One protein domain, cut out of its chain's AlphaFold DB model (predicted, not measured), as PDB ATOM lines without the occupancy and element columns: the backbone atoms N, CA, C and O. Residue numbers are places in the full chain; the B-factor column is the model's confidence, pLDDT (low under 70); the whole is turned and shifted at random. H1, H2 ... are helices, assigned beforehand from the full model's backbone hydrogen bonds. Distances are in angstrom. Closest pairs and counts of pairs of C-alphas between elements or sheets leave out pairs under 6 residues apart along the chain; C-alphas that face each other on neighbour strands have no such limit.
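AT A GLANCE: This is residues 5 to 117 of the 120 residues of an uncharacterized protein of Amniculicola lignicola CBS 123094 (UniProt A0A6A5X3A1). What does the model look like? Four helices, H1 to H4, are folded back and forth in a zigzag, each side by side with the next and running opposite ways, with H2 and H3 in the middle. The short H5 lies by H1 and H3, at the end of a long stretch, residues 81 to 107, that passes the end of H2 and the start of H3. What is the make-up? The 113 printed residues hold five named helices, H1 to H5 in chain order, and no named strand: all helix, compact, with a radius of gyration of the C-alphas of 13.6 A and spans of 37 by 31 by 26 A.

IN THESE COORDINATES: Where is the longest helix? H3 is residues 47 to 65, 24.9 A from first to last C-alpha, beginning at (256.905, 240.031, 187.790). Where are the others? H2 is residues 27 to 43, 24.3 A, and H1 is residues 5 to 21, 24.4 A, with C-alpha 5 at (242.925, 242.715, 194.342). H4 is residues 70 to 80, 15.8 A, and H5 is residues 108 to 115, ending at (250.658, 234.871, 195.716).

HOW THE PARTS SIT: What touches H3? H2 and H3, a helical hairpin, touch at Ala 31 and Ala 57, their closest C-alphas, 4.4 A apart, at a shallow tilt of 23 degrees. H3 and H4, also a hairpin, touch at a shallow tilt of 27 degrees, the closest C-alphas being those of Ser 51 and Ala 79, 4.5 A apart. And H1 and H5? H1 and H2, a hairpin, touch at a shallow tilt of 12 degrees, with the C-alphas of Leu 8 and Ala 37 closest, at 6.1 A. H5 is near H1, and close to but not clearly touching H3, the closest C-alphas being those of Gln 49 and Leu 115, 5.7 A apart. How are the backbones? In H1, H2, H3, H4 and H5 every O i to N i+4 pair is within hydrogen-bond range.

THE WHOLE: How large is it? The two C-alphas farthest apart, those of His 23 and Arg 93, are 38.1 A apart. Which link is long? H4 to H5, with 27 residues, is long, and the printed part has no cut. Where is confidence low? Residues 23 to 24 have pLDDT under 70.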
ATOM      1  N   HIS A   5     242.936 243.511 193.108       92.56
ATOM      2  CA  HIS A   5     242.925 242.715 194.342       92.56
ATOM      3  C   HIS A   5     241.694 241.804 194.416       92.56
ATOM      4  O   HIS A   5     241.826 240.630 194.735       92.56
ATOM      5  N   LYS A   6     240.501 242.331 194.094       93.12
ATOM      6  CA  LYS A   6     239.277 241.516 194.073       93.12
ATOM      7  C   LYS A   6     239.386 240.418 193.021       93.12
ATOM      8  O   LYS A   6     239.161 239.270 193.353       93.12
ATOM      9  N   SER A   7     239.860 240.746 191.818       94.00
ATOM     10  CA  SER A   7     240.041 239.751 190.755       94.00
ATOM     11  C   SER A   7     241.017 238.631 191.136       94.00
ATOM     12  O   SER A   7     240.722 237.474 190.869       94.00
ATOM     13  N   LEU A   8     242.142 238.930 191.803       94.88
ATOM     14  CA  LEU A   8     243.040 237.878 192.302       94.88
ATOM     15  C   LEU A   8     242.413 237.046 193.429       94.88
ATOM     16  O   LEU A   8     242.627 235.836 193.476       94.88
ATOM     17  N   ARG A   9     241.618 237.659 194.311       94.69
ATOM     18  CA  ARG A   9     240.861 236.917 195.329       94.69
ATOM     19  C   ARG A   9     239.821 235.997 194.700       94.69
ATOM     20  O   ARG A   9     239.733 234.845 195.103       94.69
ATOM     21  N   ASP A  10     239.115 236.466 193.677       95.12
ATOM     22  CA  ASP A  10     238.150 235.660 192.929       95.12
ATOM     23  C   ASP A  10     238.846 234.473 192.236       95.12
ATOM     24  O   ASP A  10     238.338 233.354 192.290       95.12
ATOM     25  N   CYS A  11     240.050 234.670 191.670       96.31
ATOM     26  CA  CYS A  11     240.872 233.566 191.158       96.31
ATOM     27  C   CYS A  11     241.217 232.545 192.253       96.31
ATOM     28  O   CYS A  11     241.191 231.346 191.991       96.31
ATOM     29  N   TYR A  12     241.540 232.988 193.471       96.06
ATOM     30  CA  TYR A  12     241.855 232.076 194.573       96.06
ATOM     31  C   TYR A  12     240.635 231.260 195.013       96.06
ATOM     32  O   TYR A  12     240.724 230.038 195.118       96.06
ATOM     33  N   SER A  13     239.483 231.911 195.188       95.00
ATOM     34  CA  SER A  13     238.225 231.233 195.519       95.00
ATOM     35  C   SER A  13     237.830 230.220 194.443       95.00
ATOM     36  O   SER A  13     237.452 229.095 194.761       95.00
ATOM     37  N   LEU A  14     237.963 230.582 193.161       94.50
ATOM     38  CA  LEU A  14     237.675 229.666 192.059       94.50
ATOM     39  C   LEU A  14     238.626 228.462 192.062       94.50
ATOM     40  O   LEU A  14     238.178 227.345 191.827       94.50
ATOM     41  N   LEU A  15     239.914 228.662 192.358       94.38
ATOM     42  CA  LEU A  15     240.875 227.563 192.460       94.38
ATOM     43  C   LEU A  15     240.454 226.569 193.548       94.38
ATOM     44  O   LEU A  15     240.425 225.371 193.285       94.38
ATOM     45  N   GLN A  16     240.066 227.068 194.725       92.69
ATOM     46  CA  GLN A  16     239.598 226.226 195.829       92.69
ATOM     47  C   GLN A  16     238.374 225.392 195.431       92.69
ATOM     48  O   GLN A  16     238.350 224.192 195.692       92.69
ATOM     49  N   VAL A  17     237.399 225.994 194.745       93.00
ATOM     50  CA  VAL A  17     236.210 225.281 194.246       93.00
ATOM     51  C   VAL A  17     236.599 224.209 193.223       93.00
ATOM     52  O   VAL A  17     236.170 223.063 193.336       93.00
ATOM     53  N   LEU A  18     237.456 224.544 192.250       91.06
ATOM     54  CA  LEU A  18     237.895 223.599 191.217       91.06
ATOM     55  C   LEU A  18     238.665 222.404 191.795       91.06
ATOM     56  O   LEU A  18     238.547 221.304 191.257       91.06
ATOM     57  N   GLU A  19     239.449 222.613 192.855       87.62
ATOM     58  CA  GLU A  19     240.209 221.559 193.538       87.62
ATOM     59  C   GLU A  19     239.328 220.696 194.456       87.62
ATOM     60  O   GLU A  19     239.551 219.487 194.548       87.62
ATOM     61  N   GLN A  20     238.330 221.290 195.120       87.00
ATOM     62  CA  GLN A  20     237.443 220.591 196.057       87.00
ATOM     63  C   GLN A  20     236.340 219.793 195.358       87.00
ATOM     64  O   GLN A  20     236.045 218.674 195.773       87.00
ATOM     65  N   GLU A  21     235.720 220.356 194.320       83.75
ATOM     66  CA  GLU A  21     234.514 219.776 193.715       83.75
ATOM     67  C   GLU A  21     234.815 218.855 192.527       83.75
ATOM     68  O   GLU A  21     234.012 217.981 192.197       83.75
ATOM     69  N   PHE A  22     235.973 219.012 191.879       73.69
ATOM     70  CA  PHE A  22     236.271 218.319 190.629       73.69
ATOM     71  C   PHE A  22     237.665 217.687 190.649       73.69
ATOM     72  O   PHE A  22     238.655 218.258 190.189       73.69
ATOM     73  N   HIS A  23     237.737 216.447 191.130       67.38
ATOM     74  CA  HIS A  23     238.966 215.654 191.190       67.38
ATOM     75  C   HIS A  23     239.523 215.322 189.787       67.38
ATOM     76  O   HIS A  23     239.229 214.277 189.211       67.38
ATOM     77  N   GLY A  24     240.339 216.216 189.220       64.19
ATOM     78  CA  GLY A  24     241.138 215.982 188.006       64.19
ATOM     79  C   GLY A  24     240.476 216.359 186.672       64.19
ATOM     80  O   GLY A  24     241.177 216.498 185.673       64.19
ATOM     81  N   GLY A  25     239.162 216.611 186.639       75.75
ATOM     82  CA  GLY A  25     238.447 217.053 185.427       75.75
ATOM     83  C   GLY A  25     238.652 218.530 185.055       75.75
ATOM     84  O   GLY A  25     238.237 218.968 183.985       75.75
ATOM     85  N   THR A  26     239.295 219.313 185.922       86.88
ATOM     86  CA  THR A  26     239.371 220.780 185.827       86.88
ATOM     87  C   THR A  26     240.735 221.309 185.408       86.88
ATOM     88  O   THR A  26     240.921 222.521 185.369       86.88
ATOM     89  N   ILE A  27     241.687 220.447 185.027       89.19
ATOM     90  CA  ILE A  27     243.045 220.874 184.646       89.19
ATOM     91  C   ILE A  27     243.058 221.985 183.573       89.19
ATOM     92  O   ILE A  27     243.787 222.962 183.765       89.19
ATOM     93  N   PRO A  28     242.240 221.944 182.497       93.31
ATOM     94  CA  PRO A  28     242.175 223.056 181.544       93.31
ATOM     95  C   PRO A  28     241.662 224.369 182.160       93.31
ATOM     96  O   PRO A  28     242.136 225.445 181.799       93.31
ATOM     97  N   LEU A  29     240.725 224.291 183.112       94.31
ATOM     98  CA  LEU A  29     240.197 225.458 183.826       94.31
ATOM     99  C   LEU A  29     241.239 226.029 184.791       94.31
ATOM    100  O   LEU A  29     241.429 227.239 184.831       94.31
ATOM    101  N   ILE A  30     241.980 225.168 185.491       95.12
ATOM    102  CA  ILE A  30     243.100 225.558 186.357       95.12
ATOM    103  C   ILE A  30     244.208 226.231 185.531       95.12
ATOM    104  O   ILE A  30     244.741 227.269 185.928       95.12
ATOM    105  N   ALA A  31     244.525 225.695 184.347       96.19
ATOM    106  CA  ALA A  31     245.479 226.304 183.421       96.19
ATOM    107  C   ALA A  31     245.057 227.715 182.982       96.19
ATOM    108  O   ALA A  31     245.899 228.613 182.895       96.19
ATOM    109  N   GLN A  32     243.767 227.912 182.697       96.31
ATOM    110  CA  GLN A  32     243.222 229.218 182.333       96.31
ATOM    111  C   GLN A  32     243.216 230.179 183.526       96.31
ATOM    112  O   GLN A  32     243.695 231.299 183.392       96.31
ATOM    113  N   LEU A  33     242.783 229.722 184.702       97.06
ATOM    114  CA  LEU A  33     242.754 230.504 185.938       97.06
ATOM    115  C   LEU A  33     244.130 231.073 186.280       97.06
ATOM    116  O   LEU A  33     244.269 232.268 186.550       97.06
ATOM    117  N   TYR A  34     245.172 230.240 186.223       98.25
ATOM    118  CA  TYR A  34     246.534 230.710 186.453       98.25
ATOM    119  C   TYR A  34     247.010 231.681 185.365       98.25
ATOM    120  O   TYR A  34     247.763 232.607 185.662       98.25
ATOM    121  N   TYR A  35     246.558 231.528 184.120       98.19
ATOM    122  CA  TYR A  35     246.861 232.498 183.069       98.19
ATOM    123  C   TYR A  35     246.152 233.846 183.287       98.19
ATOM    124  O   TYR A  35     246.771 234.892 183.088       98.19
ATOM    125  N   ASP A  36     244.908 233.846 183.762       97.94
ATOM    126  CA  ASP A  36     244.171 235.071 184.092       97.94
ATOM    127  C   ASP A  36     244.845 235.810 185.261       97.94
ATOM    128  O   ASP A  36     245.107 237.014 185.178       97.94
ATOM    129  N   ALA A  37     245.241 235.079 186.309       98.25
ATOM    130  CA  ALA A  37     246.010 235.622 187.429       98.25
ATOM    131  C   ALA A  37     247.363 236.203 186.973       98.25
ATOM    132  O   ALA A  37     247.739 237.310 187.368       98.25
ATOM    133  N   PHE A  38     248.061 235.514 186.061       98.50
ATOM    134  CA  PHE A  38     249.263 236.037 185.410       98.50
ATOM    135  C   PHE A  38     248.996 237.373 184.703       98.50
ATOM    136  O   PHE A  38     249.763 238.322 184.894       98.50
ATOM    137  N   GLN A  39     247.928 237.468 183.905       97.75
ATOM    138  CA  GLN A  39     247.590 238.681 183.159       97.75
ATOM    139  C   GLN A  39     247.280 239.858 184.089       97.75
ATOM    140  O   GLN A  39     247.746 240.972 183.826       97.75
ATOM    141  N   ILE A  40     246.573 239.611 185.198       96.75
ATOM    142  CA  ILE A  40     246.317 240.619 186.235       96.75
ATOM    143  C   ILE A  40     247.646 241.115 186.824       96.75
ATOM    144  O   ILE A  40     247.923 242.316 186.789       96.75
ATOM    145  N   SER A  41     248.512 240.217 187.300       97.31
ATOM    146  CA  SER A  41     249.786 240.595 187.928       97.31
ATOM    147  C   SER A  41     250.726 241.330 186.963       97.31
ATOM    148  O   SER A  41     251.246 242.404 187.290       97.31
ATOM    149  N   ILE A  42     250.916 240.820 185.739       98.06
ATOM    150  CA  ILE A  42     251.880 241.408 184.799       98.06
ATOM    151  C   ILE A  42     251.429 242.769 184.266       98.06
ATOM    152  O   ILE A  42     252.268 243.650 184.033       98.06
ATOM    153  N   ALA A  43     250.117 242.990 184.138       97.19
ATOM    154  CA  ALA A  43     249.582 244.285 183.735       97.19
ATOM    155  C   ALA A  43     249.903 245.391 184.756       97.19
ATOM    156  O   ALA A  43     250.128 246.546 184.380       97.19
ATOM    157  N   HIS A  44     250.044 245.010 186.028       96.12
ATOM    158  CA  HIS A  44     250.471 245.855 187.147       96.12
ATOM    159  C   HIS A  44     251.983 245.790 187.446       96.12
ATOM    160  O   HIS A  44     252.441 246.340 188.448       96.12
ATOM    161  N   ARG A  45     252.774 245.195 186.537       96.94
ATOM    162  CA  ARG A  45     254.246 245.063 186.607       96.94
ATOM    163  C   ARG A  45     254.752 244.186 187.756       96.94
ATOM    164  O   ARG A  45     255.928 244.285 188.109       96.94
ATOM    165  N   ASP A  46     253.901 243.332 188.309       97.38
ATOM    166  CA  ASP A  46     254.298 242.364 189.325       97.38
ATOM    167  C   ASP A  46     254.899 241.129 188.653       97.38
ATOM    168  O   ASP A  46     254.195 240.194 188.275       97.38
ATOM    169  N   GLN A  47     256.214 241.145 188.439       98.31
ATOM    170  CA  GLN A  47     256.905 240.031 187.790       98.31
ATOM    171  C   GLN A  47     257.096 238.830 188.720       98.31
ATOM    172  O   GLN A  47     257.197 237.713 188.214       98.31
ATOM    173  N   ALA A  48     257.144 239.041 190.040       98.00
ATOM    174  CA  ALA A  48     257.279 237.965 191.018       98.00
ATOM    175  C   ALA A  48     256.071 237.026 190.941       98.00
ATOM    176  O   ALA A  48     256.214 235.873 190.528       98.00
ATOM    177  N   GLN A  49     254.872 237.548 191.218       97.94
ATOM    178  CA  GLN A  49     253.636 236.760 191.180       97.94
ATOM    179  C   GLN A  49     253.331 236.261 189.766       97.94
ATOM    180  O   GLN A  49     253.009 235.087 189.586       97.94
ATOM    181  N   ALA A  50     253.512 237.111 188.744       98.31
ATOM    182  CA  ALA A  50     253.275 236.713 187.360       98.31
ATOM    183  C   ALA A  50     254.127 235.498 186.959       98.31
ATOM    184  O   ALA A  50     253.608 234.566 186.352       98.31
ATOM    185  N   SER A  51     255.413 235.456 187.317       98.44
ATOM    186  CA  SER A  51     256.256 234.309 186.953       98.44
ATOM    187  C   SER A  51     255.761 232.990 187.557       98.44
ATOM    188  O   SER A  51     255.708 231.990 186.844       98.44
ATOM    189  N   ILE A  52     255.304 233.007 188.813       98.56
ATOM    190  CA  ILE A  52     254.742 231.831 189.492       98.56
ATOM    191  C   ILE A  52     253.414 231.409 188.859       98.56
ATOM    192  O   ILE A  52     253.201 230.225 188.598       98.56
ATOM    193  N   PHE A  53     252.529 232.362 188.557       98.69
ATOM    194  CA  PHE A  53     251.267 232.069 187.879       98.69
ATOM    195  C   PHE A  53     251.483 231.473 186.485       98.69
ATOM    196  O   PHE A  53     250.877 230.458 186.151       98.69
ATOM    197  N   ALA A  54     252.401 232.033 185.697       98.69
ATOM    198  CA  ALA A  54     252.751 231.475 184.396       98.69
ATOM    199  C   ALA A  54     253.374 230.074 184.514       98.69
ATOM    200  O   ALA A  54     253.052 229.202 183.710       98.69
ATOM    201  N   GLU A  55     254.209 229.814 185.522       98.62
ATOM    202  CA  GLU A  55     254.766 228.478 185.763       98.62
ATOM    203  C   GLU A  55     253.676 227.452 186.117       98.62
ATOM    204  O   GLU A  55     253.672 226.339 185.585       98.62
ATOM    205  N   ARG A  56     252.718 227.815 186.980       98.25
ATOM    206  CA  ARG A  56     251.595 226.932 187.333       98.25
ATOM    207  C   ARG A  56     250.658 226.699 186.142       98.25
ATOM    208  O   ARG A  56     250.258 225.561 185.902       98.25
ATOM    209  N   ALA A  57     250.386 227.735 185.344       98.25
ATOM    210  CA  ALA A  57     249.648 227.608 184.089       98.25
ATOM    211  C   ALA A  57     250.374 226.688 183.094       98.25
ATOM    212  O   ALA A  57     249.741 225.844 182.467       98.25
ATOM    213  N   TYR A  58     251.699 226.815 182.972       98.56
ATOM    214  CA  TYR A  58     252.535 225.935 182.154       98.56
ATOM    215  C   TYR A  58     252.400 224.475 182.585       98.56
ATOM    216  O   TYR A  58     252.026 223.646 181.761       98.56
ATOM    217  N   LYS A  59     252.606 224.167 183.870       98.00
ATOM    218  CA  LYS A  59     252.485 222.797 184.398       98.00
ATOM    219  C   LYS A  59     251.109 222.189 184.117       98.00
ATOM    220  O   LYS A  59     251.029 221.046 183.680       98.00
ATOM    221  N   ALA A  60     250.035 222.959 184.297       96.31
ATOM    222  CA  ALA A  60     248.685 222.498 183.981       96.31
ATOM    223  C   ALA A  60     248.482 222.264 182.469       96.31
ATOM    224  O   ALA A  60     247.903 221.253 182.078       96.31
ATOM    225  N   ARG A  61     249.014 223.143 181.605       97.31
ATOM    226  CA  ARG A  61     248.948 222.976 180.141       97.31
ATOM    227  C   ARG A  61     249.758 221.792 179.631       97.31
ATOM    228  O   ARG A  61     249.314 221.142 178.696       97.31
ATOM    229  N   VAL A  62     250.889 221.461 180.251       98.00
ATOM    230  CA  VAL A  62     251.635 220.238 179.909       98.00
ATOM    231  C   VAL A  62     250.747 219.005 180.071       98.00
ATOM    232  O   VAL A  62     250.757 218.135 179.205       98.00
ATOM    233  N   ILE A  63     249.937 218.957 181.131       95.56
ATOM    234  CA  ILE A  63     249.048 217.824 181.413       95.56
ATOM    235  C   ILE A  63     247.911 217.726 180.385       95.56
ATOM    236  O   ILE A  63     247.623 216.628 179.918       95.56
ATOM    237  N   CYS A  64     247.250 218.837 180.032       93.81
ATOM    238  CA  CYS A  64     246.055 218.790 179.174       93.81
ATOM    239  C   CYS A  64     246.296 219.044 177.675       93.81
ATOM    240  O   CYS A  64     245.488 218.613 176.857       93.81
ATOM    241  N   GLU A  65     247.369 219.740 177.302       95.31
ATOM    242  CA  GLU A  65     247.684 220.128 175.916       95.31
ATOM    243  C   GLU A  65     249.007 219.523 175.412       95.31
ATOM    244  O   GLU A  65     249.274 219.570 174.212       95.31
ATOM    245  N   GLY A  66     249.833 218.962 176.302       97.69
ATOM    246  CA  GLY A  66     251.172 218.457 175.988       97.69
ATOM    247  C   GLY A  66     252.256 219.542 175.988       97.69
ATOM    248  O   GLY A  66     251.980 220.735 175.828       97.69
ATOM    249  N   GLU A  67     253.513 219.122 176.169       97.88
ATOM    250  CA  GLU A  67     254.689 220.012 176.194       97.88
ATOM    251  C   GLU A  67     254.865 220.755 174.862       97.88
ATOM    252  O   GLU A  67     255.093 221.963 174.859       97.88
ATOM    253  N   ASP A  68     254.694 220.070 173.729       96.69
ATOM    254  CA  ASP A  68     254.981 220.619 172.395       96.69
ATOM    255  C   ASP A  68     253.880 221.544 171.848       96.69
ATOM    256  O   ASP A  68     254.026 222.134 170.774       96.69
ATOM    257  N   SER A  69     252.776 221.720 172.582       97.38
ATOM    258  CA  SER A  69     251.720 222.658 172.197       97.38
ATOM    259  C   SER A  69     252.279 224.088 172.102       97.38
ATOM    260  O   SER A  69     252.922 224.572 173.044       97.38
ATOM    261  N   PRO A  70     251.980 224.842 171.022       97.31
ATOM    262  CA  PRO A  70     252.401 226.239 170.894       97.31
ATOM    263  C   PRO A  70     251.958 227.117 172.071       97.31
ATOM    264  O   PRO A  70     252.664 228.051 172.461       97.31
ATOM    265  N   LYS A  71     250.797 226.816 172.670       94.25
ATOM    266  CA  LYS A  71     250.298 227.526 173.854       94.25
ATOM    267  C   LYS A  71     251.135 227.196 175.091       94.25
ATOM    268  O   LYS A  71     251.490 228.117 175.830       94.25
ATOM    269  N   THR A  72     251.492 225.925 175.280       98.25
ATOM    270  CA  THR A  72     252.353 225.452 176.374       98.25
ATOM    271  C   THR A  72     253.748 226.080 176.296       98.25
ATOM    272  O   THR A  72     254.223 226.669 177.269       98.25
ATOM    273  N   GLN A  73     254.369 226.081 175.114       98.38
ATOM    274  CA  GLN A  73     255.680 226.712 174.912       98.38
ATOM    275  C   GLN A  73     255.639 228.234 175.113       98.38
ATOM    276  O   GLN A  73     256.545 228.819 175.721       98.38
ATOM    277  N   ARG A  74     254.562 228.898 174.674       97.81
ATOM    278  CA  ARG A  74     254.379 230.334 174.921       97.81
ATOM    279  C   ARG A  74     254.336 230.644 176.415       97.81
ATOM    280  O   ARG A  74     255.018 231.572 176.852       97.81
ATOM    281  N   ILE A  75     253.557 229.898 177.199       97.88
ATOM    282  CA  ILE A  75     253.438 230.173 178.636       97.88
ATOM    283  C   ILE A  75     254.733 229.846 179.394       97.88
ATOM    284  O   ILE A  75     255.120 230.607 180.279       97.88
ATOM    285  N   LYS A  76     255.476 228.814 178.970       98.38
ATOM    286  CA  LYS A  76     256.822 228.498 179.478       98.38
ATOM    287  C   LYS A  76     257.778 229.680 179.313       98.38
ATOM    288  O   LYS A  76     258.453 230.080 180.260       98.38
ATOM    289  N   SER A  77     257.787 230.295 178.127       98.25
ATOM    290  CA  SER A  77     258.584 231.500 177.856       98.25
ATOM    291  C   SER A  77     258.185 232.673 178.761       98.25
ATOM    292  O   SER A  77     259.050 233.371 179.295       98.25
ATOM    293  N   LEU A  78     256.883 232.856 179.008       98.25
ATOM    294  CA  LEU A  78     256.371 233.905 179.895       98.25
ATOM    295  C   LEU A  78     256.684 233.655 181.377       98.25
ATOM    296  O   LEU A  78     256.898 234.622 182.101       98.25
ATOM    297  N   ALA A  79     256.783 232.404 181.832       97.94
ATOM    298  CA  ALA A  79     257.235 232.091 183.191       97.94
ATOM    299  C   ALA A  79     258.690 232.537 183.428       97.94
ATOM    300  O   ALA A  79     259.028 233.079 184.485       97.94
ATOM    301  N   LEU A  80     259.545 232.381 182.412       97.50
ATOM    302  CA  LEU A  80     260.944 232.814 182.453       97.50
ATOM    303  C   LEU A  80     261.092 234.332 182.281       97.50
ATOM    304  O   LEU A  80     261.910 234.959 182.959       97.50
ATOM    305  N   LYS A  81     260.310 234.929 181.371       97.62
ATOM    306  CA  LYS A  81     260.362 236.358 181.024       97.62
ATOM    307  C   LYS A  81     258.951 236.979 180.976       97.62
ATOM    308  O   LYS A  81     258.462 237.288 179.887       97.62
ATOM    309  N   PRO A  82     258.312 237.242 182.136       97.31
ATOM    310  CA  PRO A  82     256.944 237.775 182.200       97.31
ATOM    311  C   PRO A  82     256.765 239.103 181.460       97.31
ATOM    312  O   PRO A  82     255.738 239.339 180.825       97.31
ATOM    313  N   ALA A  83     257.788 239.964 181.494       97.38
ATOM    314  CA  ALA A  83     257.775 241.278 180.854       97.38
ATOM    315  C   ALA A  83     257.658 241.240 179.316       97.38
ATOM    316  O   ALA A  83     257.388 242.274 178.713       97.38
ATOM    317  N   ASN A  84     257.814 240.067 178.684       97.56
ATOM    318  CA  ASN A  84     257.571 239.885 177.249       97.56
ATOM    319  C   ASN A  84     256.073 239.871 176.890       97.56
ATOM    320  O   ASN A  84     255.723 239.872 175.710       97.56
ATOM    321  N   HIS A  85     255.172 239.820 177.877       97.62
ATOM    322  CA  HIS A  85     253.736 239.872 177.625       97.62
ATOM    323  C   HIS A  85     253.290 241.272 177.186       97.62
ATOM    324  O   HIS A  85     253.716 242.277 177.753       97.62
ATOM    325  N   SER A  86     252.361 241.347 176.231       96.25
ATOM    326  CA  SER A  86     251.867 242.615 175.673       96.25
ATOM    327  C   SER A  86     251.190 243.522 176.703       96.25
ATOM    328  O   SER A  86     251.230 244.739 176.567       96.25
ATOM    329  N   SER A  87     250.597 242.949 177.754       95.00
ATOM    330  CA  SER A  87     249.980 243.730 178.835       95.00
ATOM    331  C   SER A  87     250.989 244.320 179.821       95.00
ATOM    332  O   SER A  87     250.587 245.076 180.704       95.00
ATOM    333  N   PHE A  88     252.284 244.000 179.723       95.31
ATOM    334  CA  PHE A  88     253.283 244.562 180.625       95.31
ATOM    335  C   PHE A  88     253.230 246.095 180.588       95.31
ATOM    336  O   PHE A  88     253.257 246.707 179.523       95.31
ATOM    337  N   ARG A  89     253.183 246.719 181.772       92.94
ATOM    338  CA  ARG A  89     253.164 248.184 181.968       92.94
ATOM    339  C   ARG A  89     251.866 248.907 181.586       92.94
ATOM    340  O   ARG A  89     251.884 250.138 181.650       92.94
ATOM    341  N   VAL A  90     250.778 248.195 181.276       94.69
ATOM    342  CA  VAL A  90     249.464 248.798 180.975       94.69
ATOM    343  C   VAL A  90     248.908 249.598 182.160       94.69
ATOM    344  O   VAL A  90     248.345 250.670 181.956       94.69
ATOM    345  N   TYR A  91     249.112 249.131 183.397       93.31
ATOM    346  CA  TYR A  91     248.621 249.800 184.604       93.31
ATOM    347  C   TYR A  91     249.743 250.408 185.470       93.31
ATOM    348  O   TYR A  91     250.929 250.464 185.109       93.31
ATOM    349  N   SER A  92     249.327 250.929 186.632       90.25
ATOM    350  CA  SER A  92     250.175 251.616 187.611       90.25
ATOM    351  C   SER A  92     251.353 250.764 188.100       90.25
ATOM    352  O   SER A  92     251.324 249.539 188.040       90.25
ATOM    353  N   ARG A  93     252.371 251.425 188.662       94.94
ATOM    354  CA  ARG A  93     253.572 250.785 189.231       94.94
ATOM    355  C   ARG A  93     253.411 250.333 190.689       94.94
ATOM    356  O   ARG A  93     254.393 249.937 191.300       94.94
ATOM    357  N   LYS A  94     252.204 250.401 191.263       93.44
ATOM    358  CA  LYS A  94     251.972 250.125 192.696       93.44
ATOM    359  C   LYS A  94     252.354 248.703 193.120       93.44
ATOM    360  O   LYS A  94     252.695 248.501 194.275       93.44
ATOM    361  N   TRP A  95     252.286 247.734 192.207       94.25
ATOM    362  CA  TRP A  95     252.667 246.339 192.456       94.25
ATOM    363  C   TRP A  95     253.984 245.966 191.772       94.25
ATOM    364  O   TRP A  95     254.245 244.796 191.516       94.25
ATOM    365  N   GLN A  96     254.803 246.952 191.400       96.94
ATOM    366  CA  GLN A  96     256.010 246.677 190.641       96.94
ATOM    367  C   GLN A  96     256.995 245.847 191.472       96.94
ATOM    368  O   GLN A  96     257.491 246.297 192.500       96.94
ATOM    369  N   THR A  97     257.320 244.662 190.965       97.19
ATOM    370  CA  THR A  97     258.305 243.745 191.543       97.19
ATOM    371  C   THR A  97     259.201 243.184 190.440       97.19
ATOM    372  O   THR A  97     258.965 243.371 189.236       97.19
ATOM    373  N   THR A  98     260.258 242.488 190.845       97.12
ATOM    374  CA  THR A  98     261.084 241.677 189.944       97.12
ATOM    375  C   THR A  98     260.954 240.208 190.328       97.12
ATOM    376  O   THR A  98     260.478 239.901 191.416       97.12
ATOM    377  N   ARG A  99     261.403 239.282 189.474       96.31
ATOM    378  CA  ARG A  99     261.400 237.844 189.815       96.31
ATOM    379  C   ARG A  99     262.204 237.530 191.084       96.31
ATOM    380  O   ARG A  99     261.866 236.597 191.788       96.31
ATOM    381  N   ASN A 100     263.199 238.350 191.421       95.88
ATOM    382  CA  ASN A 100     264.003 238.188 192.637       95.88
ATOM    383  C   ASN A 100     263.254 238.613 193.913       95.88
ATOM    384  O   ASN A 100     263.799 238.522 195.002       95.88
ATOM    385  N   SER A 101     262.027 239.124 193.785       96.50
ATOM    386  CA  SER A 101     261.169 239.516 194.905       96.50
ATOM    387  C   SER A 101     260.225 238.389 195.352       96.50
ATOM    388  O   SER A 101     259.293 238.654 196.106       96.50
ATOM    389  N   ILE A 102     260.412 237.161 194.854       96.94
ATOM    390  CA  ILE A 102     259.672 235.984 195.325       96.94
ATOM    391  C   ILE A 102     260.183 235.645 196.737       96.94
ATOM    392  O   ILE A 102     261.393 235.511 196.909       96.94
ATOM    393  N   PRO A 103     259.302 235.537 197.745       96.19
ATOM    394  CA  PRO A 103     259.706 235.241 199.111       96.19
ATOM    395  C   PRO A 103     260.169 233.790 199.252       96.19
ATOM    396  O   PRO A 103     259.606 232.876 198.648       96.19
ATOM    397  N   GLU A 104     261.169 233.587 200.103       94.88
ATOM    398  CA  GLU A 104     261.692 232.275 200.481       94.88
ATOM    399  C   GLU A 104     261.245 231.919 201.906       94.88
ATOM    400  O   GLU A 104     260.961 232.801 202.716       94.88
ATOM    401  N   GLY A 105     261.177 230.623 202.222       94.88
ATOM    402  CA  GLY A 105     260.900 230.145 203.584       94.88
ATOM    403  C   GLY A 105     259.450 230.282 204.066       94.88
ATOM    404  O   GLY A 105     259.198 230.051 205.245       94.88
ATOM    405  N   LEU A 106     258.503 230.633 203.188       95.31
ATOM    406  CA  LEU A 106     257.071 230.610 203.510       95.31
ATOM    407  C   LEU A 106     256.520 229.182 203.469       95.31
ATOM    408  O   LEU A 106     256.879 228.399 202.585       95.31
ATOM    409  N   ASP A 107     255.591 228.871 204.373       96.44
ATOM    410  CA  ASP A 107     254.770 227.669 204.235       96.44
ATOM    411  C   ASP A 107     253.765 227.797 203.071       96.44
ATOM    412  O   ASP A 107     253.592 228.859 202.467       96.44
ATOM    413  N   THR A 108     253.078 226.703 202.737       93.38
ATOM    414  CA  THR A 108     252.131 226.662 201.612       93.38
ATOM    415  C   THR A 108     250.989 227.677 201.740       93.38
ATOM    416  O   THR A 108     250.593 228.281 200.739       93.38
ATOM    417  N   ALA A 109     250.443 227.869 202.941       94.06
ATOM    418  CA  ALA A 109     249.314 228.768 203.165       94.06
ATOM    419  C   ALA A 109     249.765 230.232 203.069       94.06
ATOM    420  O   ALA A 109     249.168 231.016 202.329       94.06
ATOM    421  N   GLN A 110     250.873 230.572 203.727       96.31
ATOM    422  CA  GLN A 110     251.512 231.884 203.651       96.31
ATOM    423  C   GLN A 110     251.894 232.235 202.210       96.31
ATOM    424  O   GLN A 110     251.631 233.346 201.741       96.31
ATOM    425  N   PHE A 111     252.462 231.277 201.474       96.38
ATOM    426  CA  PHE A 111     252.835 231.472 200.079       96.38
ATOM    427  C   PHE A 111     251.613 231.730 199.194       96.38
ATOM    428  O   PHE A 111     251.650 232.632 198.360       96.38
ATOM    429  N   ASN A 112     250.515 230.990 199.375       95.12
ATOM    430  CA  ASN A 112     249.285 231.222 198.615       95.12
ATOM    431  C   ASN A 112     248.622 232.564 198.982       95.12
ATOM    432  O   ASN A 112     248.177 233.277 198.079       95.12
ATOM    433  N   ASN A 113     248.627 232.960 200.261       95.19
ATOM    434  CA  ASN A 113     248.141 234.275 200.695       95.19
ATOM    435  C   ASN A 113     248.929 235.412 200.040       95.19
ATOM    436  O   ASN A 113     248.328 236.361 199.527       95.19
ATOM    437  N   TRP A 114     250.258 235.295 200.006       96.31
ATOM    438  CA  TRP A 114     251.124 236.230 199.293       96.31
ATOM    439  C   TRP A 114     250.837 236.221 197.788       96.31
ATOM    440  O   TRP A 114     250.608 237.280 197.205       96.31
ATOM    441  N   LEU A 115     250.808 235.039 197.163       97.25
ATOM    442  CA  LEU A 115     250.658 234.871 195.716       97.25
ATOM    443  C   LEU A 115     249.351 235.493 195.205       97.25
ATOM    444  O   LEU A 115     249.367 236.213 194.210       97.25
ATOM    445  N   PHE A 116     248.241 235.267 195.910       96.38
ATOM    446  CA  PHE A 116     246.919 235.786 195.551       96.38
ATOM    447  C   PHE A 116     246.531 237.080 196.283       96.38
ATOM    448  O   PHE A 116     245.387 237.519 196.166       96.38
ATOM    449  N   ARG A 117     247.456 237.704 197.026       94.19
ATOM    450  CA  ARG A 117     247.237 238.968 197.762       94.19
ATOM    451  C   ARG A 117     245.995 238.933 198.666       94.19
ATOM    452  O   ARG A 117     245.189 239.864 198.667       94.19
TER     453      ARG A 117